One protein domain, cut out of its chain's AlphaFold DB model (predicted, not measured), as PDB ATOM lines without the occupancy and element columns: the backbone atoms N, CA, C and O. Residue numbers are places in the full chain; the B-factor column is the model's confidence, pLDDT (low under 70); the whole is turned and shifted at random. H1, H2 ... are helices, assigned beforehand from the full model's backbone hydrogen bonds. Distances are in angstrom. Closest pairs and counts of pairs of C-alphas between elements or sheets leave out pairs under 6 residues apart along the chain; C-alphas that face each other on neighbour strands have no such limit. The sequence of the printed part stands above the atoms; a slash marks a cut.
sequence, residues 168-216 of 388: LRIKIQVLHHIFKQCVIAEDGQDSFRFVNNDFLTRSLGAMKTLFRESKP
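What this domain is: This is residues 168 to 216 of the 388 residues of an uncharacterized protein of Paramuricea clavata (UniProt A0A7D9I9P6). Start at Leu 168 and go along the long helix H1; past Glu 186 the backbone turns through the small H2 and folds back, bringing the first residues of H3 near the middle of H1. From there H3 runs outward as an arm, and residues 208 to 214 stick out. The printed part has 49 residues, 37 of them in three named helices, H1, H2 and H3 in that order, with no named strand; its class is all helix, and it is loose, with a radius of gyration of the C-alphas of 12.9 A and spans of 36 by 23 by 14 A.

How they stand to each other: H1, residues 168 to 186, and H2, residues 188 to 191, only just touch, only at the corner, with 3 pairs of C-alphas within 8 A; the closest are Val 183 and Ser 191, 7.2 A. H3, residues 199 to 212, is close to H1 but not clearly touching; their closest C-alphas, His 176 and Leu 200, are 7.0 A apart. They run opposite ways at a steep tilt of 66 degrees. H2 and H3 are apart. Every O i to N i+4 pair in H1 and H3 is within hydrogen-bond range; H2 is too short for one.

Where its parts are: Find C-alpha 168 at (-13.122, -2.156, 7.863); H1 runs 27.0 A to C-alpha 186. H2 follows from Gly 188 to Ser 191, 5.8 A. H3 runs 19.8 A from Phe 199 to C-alpha 212 at (-28.518, -11.010, 19.718).

The domain as a whole: The C-alphas farthest apart, Gln 189 and Ser 214, are 36.7 A apart. The printed part has no cut and no long link. Residue 191 is under 70 in pLDDT.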
ATOM      1  N   LEU A 168     -12.744  -1.859   6.470       80.31
ATOM      2  CA  LEU A 168     -13.122  -2.156   7.863       80.31
ATOM      3  C   LEU A 168     -11.898  -2.410   8.762       80.31
ATOM      4  O   LEU A 168     -11.862  -1.946   9.898       80.31
ATOM      5  N   ARG A 169     -10.870  -3.077   8.232       79.56
ATOM      6  CA  ARG A 169      -9.598  -3.308   8.923       79.56
ATOM      7  C   ARG A 169      -8.851  -2.019   9.249       79.56
ATOM      8  O   ARG A 169      -8.421  -1.863  10.385       79.56
ATOM      9  N   ILE A 170      -8.717  -1.100   8.289       82.19
ATOM     10  CA  ILE A 170      -8.045   0.187   8.523       82.19
ATOM     11  C   ILE A 170      -8.820   0.983   9.579       82.19
ATOM     12  O   ILE A 170      -8.207   1.523  10.492       82.19
ATOM     13  N   LYS A 171     -10.163   0.970   9.538       84.44
ATOM     14  CA  LYS A 171     -10.996   1.584  10.590       84.44
ATOM     15  C   LYS A 171     -10.720   0.978  11.971       84.44
ATOM     16  O   LYS A 171     -10.567   1.718  12.934       84.44
ATOM     17  N   ILE A 172     -10.619  -0.351  12.066       84.00
ATOM     18  CA  ILE A 172     -10.312  -1.068  13.316       84.00
ATOM     19  C   ILE A 172      -8.899  -0.735  13.825       84.00
ATOM     20  O   ILE A 172      -8.750  -0.422  15.002       84.00
ATOM     21  N   GLN A 173      -7.878  -0.736  12.961       82.38
ATOM     22  CA  GLN A 173      -6.504  -0.357  13.331       82.38
ATOM     23  C   GLN A 173      -6.430   1.102  13.812       82.38
ATOM     24  O   GLN A 173      -5.825   1.378  14.845       82.38
ATOM     25  N   VAL A 174      -7.109   2.025  13.122       85.19
ATOM     26  CA  VAL A 174      -7.230   3.437  13.520       85.19
ATOM     27  C   VAL A 174      -7.910   3.584  14.885       85.19
ATOM     28  O   VAL A 174      -7.401   4.315  15.732       85.19
ATOM     29  N   LEU A 175      -9.013   2.869  15.137       85.38
ATOM     30  CA  LEU A 175      -9.703   2.891  16.432       85.38
ATOM     31  C   LEU A 175      -8.826   2.348  17.568       85.38
ATOM     32  O   LEU A 175      -8.743   2.985  18.615       85.38
ATOM     33  N   HIS A 176      -8.130   1.226  17.356       84.94
ATOM     34  CA  HIS A 176      -7.178   0.678  18.333       84.94
ATOM     35  C   HIS A 176      -6.013   1.626  18.610       84.94
ATOM     36  O   HIS A 176      -5.613   1.772  19.762       84.94
ATOM     37  N   HIS A 177      -5.490   2.309  17.589       82.50
ATOM     38  CA  HIS A 177      -4.436   3.299  17.783       82.50
ATOM     39  C   HIS A 177      -4.925   4.511  18.587       82.50
ATOM     40  O   HIS A 177      -4.271   4.890  19.552       82.50
ATOM     41  N   ILE A 178      -6.079   5.091  18.238       84.94
ATOM     42  CA  ILE A 178      -6.660   6.228  18.975       84.94
ATOM     43  C   ILE A 178      -6.911   5.839  20.438       84.94
ATOM     44  O   ILE A 178      -6.473   6.541  21.343       84.94
ATOM     45  N   PHE A 179      -7.526   4.679  20.675       84.44
ATOM     46  CA  PHE A 179      -7.769   4.149  22.016       84.44
ATOM     47  C   PHE A 179      -6.473   3.910  22.809       84.44
ATOM     48  O   PHE A 179      -6.397   4.294  23.973       84.44
ATOM     49  N   LYS A 180      -5.424   3.362  22.177       82.88
ATOM     50  CA  LYS A 180      -4.088   3.241  22.785       82.88
ATOM     51  C   LYS A 180      -3.534   4.604  23.211       82.88
ATOM     52  O   LYS A 180      -2.979   4.697  24.300       82.88
ATOM     53  N   GLN A 181      -3.684   5.648  22.392       82.06
ATOM     54  CA  GLN A 181      -3.228   6.996  22.756       82.06
ATOM     55  C   GLN A 181      -4.031   7.573  23.932       82.06
ATOM     56  O   GLN A 181      -3.426   8.156  24.825       82.06
ATOM     57  N   CYS A 182      -5.353   7.365  23.985       82.88
ATOM     58  CA  CYS A 182      -6.183   7.771  25.128       82.88
ATOM     59  C   CYS A 182      -5.730   7.095  26.434       82.88
ATOM     60  O   CYS A 182      -5.397   7.791  27.387       82.88
ATOM     61  N   VAL A 183      -5.610   5.760  26.452       82.00
ATOM     62  CA  VAL A 183      -5.171   5.004  27.646       82.00
ATOM     63  C   VAL A 183      -3.774   5.434  28.113       82.00
ATOM     64  O   VAL A 183      -3.535   5.563  29.308       82.00
ATOM     65  N   ILE A 184      -2.847   5.699  27.183       81.56
ATOM     66  CA  ILE A 184      -1.494   6.173  27.521       81.56
ATOM     67  C   ILE A 184      -1.509   7.614  28.063       81.56
ATOM     68  O   ILE A 184      -0.671   7.941  28.903       81.56
ATOM     69  N   ALA A 185      -2.432   8.464  27.606       80.12
ATOM     70  CA  ALA A 185      -2.554   9.854  28.046       80.12
ATOM     71  C   ALA A 185      -3.257  10.011  29.407       80.12
ATOM     72  O   ALA A 185      -2.939  10.950  30.134       80.12
ATOM     73  N   GLU A 186      -4.190   9.114  29.741       78.31
ATOM     74  CA  GLU A 186      -4.971   9.154  30.986       78.31
ATOM     75  C   GLU A 186      -4.318   8.312  32.100       78.31
ATOM     76  O   GLU A 186      -3.968   8.854  33.148       78.31
ATOM     77  N   ASP A 187      -4.067   7.021  31.852       72.69
ATOM     78  CA  ASP A 187      -3.599   6.056  32.864       72.69
ATOM     79  C   ASP A 187      -2.118   5.648  32.713       72.69
ATOM     80  O   ASP A 187      -1.600   4.834  33.485       72.69
ATOM     81  N   GLY A 188      -1.414   6.174  31.708       75.12
ATOM     82  CA  GLY A 188       0.003   5.896  31.462       75.12
ATOM     83  C   GLY A 188       0.308   4.555  30.773       75.12
ATOM     84  O   GLY A 188      -0.551   3.722  30.482       75.12
ATOM     85  N   GLN A 189       1.594   4.339  30.471       72.25
ATOM     86  CA  GLN A 189       2.036   3.240  29.601       72.25
ATOM     87  C   GLN A 189       1.911   1.839  30.232       72.25
ATOM     88  O   GLN A 189       1.727   0.860  29.505       72.25
ATOM     89  N   ASP A 190       2.000   1.717  31.559       71.19
ATOM     90  CA  ASP A 190       1.854   0.425  32.243       71.19
ATOM     91  C   ASP A 190       0.400  -0.065  32.251       71.19
ATOM     92  O   ASP A 190       0.162  -1.261  32.089       71.19
ATOM     93  N   SER A 191      -0.575   0.843  32.314       68.69
ATOM     94  CA  SER A 191      -2.005   0.521  32.232       68.69
ATOM     95  C   SER A 191      -2.376  -0.073  30.869       68.69
ATOM     96  O   SER A 191      -3.139  -1.038  30.793       68.69
ATOM     97  N   PHE A 192      -1.721   0.369  29.788       70.81
ATOM     98  CA  PHE A 192      -1.852  -0.274  28.475       70.81
ATOM     99  C   PHE A 192      -1.359  -1.739  28.458       70.81
ATOM    100  O   PHE A 192      -1.835  -2.522  27.643       70.81
ATOM    101  N   ARG A 193      -0.477  -2.174  29.376       74.62
ATOM    102  CA  ARG A 193      -0.059  -3.593  29.468       74.62
ATOM    103  C   ARG A 193      -1.165  -4.515  29.983       74.62
ATOM    104  O   ARG A 193      -1.115  -5.715  29.723       74.62
ATOM    105  N   PHE A 194      -2.142  -3.978  30.715       76.69
ATOM    106  CA  PHE A 194      -3.322  -4.720  31.164       76.69
ATOM    107  C   PHE A 194      -4.359  -4.884  30.039       76.69
ATOM    108  O   PHE A 194      -5.122  -5.852  30.015       76.69
ATOM    109  N   VAL A 195      -4.374  -3.963  29.070       78.25
ATOM    110  CA  VAL A 195      -5.357  -3.937  27.985       78.25
ATOM    111  C   VAL A 195      -4.864  -4.756  26.790       78.25
ATOM    112  O   VAL A 195      -3.936  -4.384  26.080       78.25
ATOM    113  N   ASN A 196      -5.521  -5.888  26.530       77.50
ATOM    114  CA  ASN A 196      -5.203  -6.741  25.383       77.50
ATOM    115  C   ASN A 196      -5.391  -6.002  24.042       77.50
ATOM    116  O   ASN A 196      -6.416  -5.355  23.837       77.50
ATOM    117  N   ASN A 197      -4.481  -6.211  23.082       74.62
ATOM    118  CA  ASN A 197      -4.533  -5.606  21.736       74.62
ATOM    119  C   ASN A 197      -5.863  -5.828  20.984       74.62
ATOM    120  O   ASN A 197      -6.238  -5.025  20.140       74.62
ATOM    121  N   ASP A 198      -6.596  -6.901  21.289       80.06
ATOM    122  CA  ASP A 198      -7.894  -7.201  20.672       80.06
ATOM    123  C   ASP A 198      -9.097  -6.548  21.386       80.06
ATOM    124  O   ASP A 198     -10.237  -6.791  20.984       80.06
ATOM    125  N   PHE A 199      -8.890  -5.781  22.467       83.69
ATOM    126  CA  PHE A 199      -9.939  -5.416  23.432       83.69
ATOM    127  C   PHE A 199     -11.188  -4.815  22.776       83.69
ATOM    128  O   PHE A 199     -12.273  -5.359  22.962       83.69
ATOM    129  N   LEU A 200     -11.054  -3.772  21.946       83.19
ATOM    130  CA  LEU A 200     -12.204  -3.165  21.258       83.19
ATOM    131  C   LEU A 200     -12.959  -4.178  20.383       83.19
ATOM    132  O   LEU A 200     -14.187  -4.243  20.428       83.19
ATOM    133  N   THR A 201     -12.235  -5.003  19.620       85.38
ATOM    134  CA  THR A 201     -12.811  -6.021  18.727       85.38
ATOM    135  C   THR A 201     -13.590  -7.076  19.518       85.38
ATOM    136  O   THR A 201     -14.706  -7.442  19.140       85.38
ATOM    137  N   ARG A 202     -13.025  -7.555  20.635       84.81
ATOM    138  CA  ARG A 202     -13.632  -8.583  21.494       84.81
ATOM    139  C   ARG A 202     -14.809  -8.031  22.295       84.81
ATOM    140  O   ARG A 202     -15.859  -8.668  22.307       84.81
ATOM    141  N   SER A 203     -14.682  -6.841  22.877       85.44
ATOM    142  CA  SER A 203     -15.760  -6.169  23.614       85.44
ATOM    143  C   SER A 203     -16.948  -5.843  22.706       85.44
ATOM    144  O   SER A 203     -18.081  -6.161  23.059       85.44
ATOM    145  N   LEU A 204     -16.716  -5.323  21.493       85.44
ATOM    146  CA  LEU A 204     -17.785  -5.087  20.514       85.44
ATOM    147  C   LEU A 204     -18.447  -6.399  20.050       85.44
ATOM    148  O   LEU A 204     -19.670  -6.466  19.923       85.44
ATOM    149  N   GLY A 205     -17.661  -7.461  19.840       85.75
ATOM    150  CA  GLY A 205     -18.173  -8.800  19.526       85.75
ATOM    151  C   GLY A 205     -19.027  -9.402  20.650       85.75
ATOM    152  O   GLY A 205     -20.077  -9.991  20.381       85.75
ATOM    153  N   ALA A 206     -18.625  -9.201  21.906       83.94
ATOM    154  CA  ALA A 206     -19.372  -9.621  23.087       83.94
ATOM    155  C   ALA A 206     -20.676  -8.822  23.254       83.94
ATOM    156  O   ALA A 206     -21.734  -9.434  23.388       83.94
ATOM    157  N   MET A 207     -20.646  -7.487  23.135       86.25
ATOM    158  CA  MET A 207     -21.857  -6.646  23.143       86.25
ATOM    159  C   MET A 207     -22.844  -7.058  22.042       86.25
ATOM    160  O   MET A 207     -24.033  -7.220  22.307       86.25
ATOM    161  N   LYS A 208     -22.357  -7.299  20.815       87.38
ATOM    162  CA  LYS A 208     -23.183  -7.777  19.695       87.38
ATOM    163  C   LYS A 208     -23.780  -9.167  19.951       87.38
ATOM    164  O   LYS A 208     -24.881  -9.448  19.488       87.38
ATOM    165  N   THR A 209     -23.062 -10.027  20.672       87.38
ATOM    166  CA  THR A 209     -23.557 -11.354  21.065       87.38
ATOM    167  C   THR A 209     -24.656 -11.221  22.117       87.38
ATOM    168  O   THR A 209     -25.749 -11.718  21.883       87.38
ATOM    169  N   LEU A 210     -24.423 -10.473  23.204       84.94
ATOM    170  CA  LEU A 210     -25.435 -10.200  24.237       84.94
ATOM    171  C   LEU A 210     -26.717  -9.611  23.632       84.94
ATOM    172  O   LEU A 210     -27.799 -10.124  23.895       84.94
ATOM    173  N   PHE A 211     -26.585  -8.620  22.743       87.62
ATOM    174  CA  PHE A 211     -27.713  -8.012  22.034       87.62
ATOM    175  C   PHE A 211     -28.507  -9.014  21.179       87.62
ATOM    176  O   PHE A 211     -29.732  -8.946  21.146       87.62
ATOM    177  N   ARG A 212     -27.839  -9.964  20.505       89.75
ATOM    178  CA  ARG A 212     -28.518 -11.010  19.718       89.75
ATOM    179  C   ARG A 212     -29.272 -12.005  20.602       89.75
ATOM    180  O   ARG A 212     -30.360 -12.420  20.226       89.75
ATOM    181  N   GLU A 213     -28.716 -12.363  21.758       86.88
ATOM    182  CA  GLU A 213     -29.379 -13.233  22.741       86.88
ATOM    183  C   GLU A 213     -30.378 -12.468  23.645       86.88
ATOM    184  O   GLU A 213     -30.788 -12.987  24.683       86.88
ATOM    185  N   SER A 214     -30.733 -11.222  23.298       82.38
ATOM    186  CA  SER A 214     -31.604 -10.318  24.073       82.38
ATOM    187  C   SER A 214     -31.172 -10.086  25.533       82.38
ATOM    188  O   SER A 214     -31.990  -9.733  26.382       82.38
ATOM    189  N   LYS A 215     -29.881 -10.260  25.842       80.50
ATOM    190  CA  LYS A 215     -29.316 -10.059  27.184       80.50
ATOM    191  C   LYS A 215     -28.824  -8.620  27.388       80.50
ATOM    192  O   LYS A 215     -28.312  -8.011  26.445       80.50
ATOM    193  N   PRO A 216     -28.924  -8.067  28.614       78.19
ATOM    194  CA  PRO A 216     -28.451  -6.718  28.905       78.19
ATOM    195  C   PRO A 216     -26.933  -6.587  28.713       78.19
ATOM    196  O   PRO A 216     -26.177  -7.554  28.824       78.19
TER     197      PRO A 216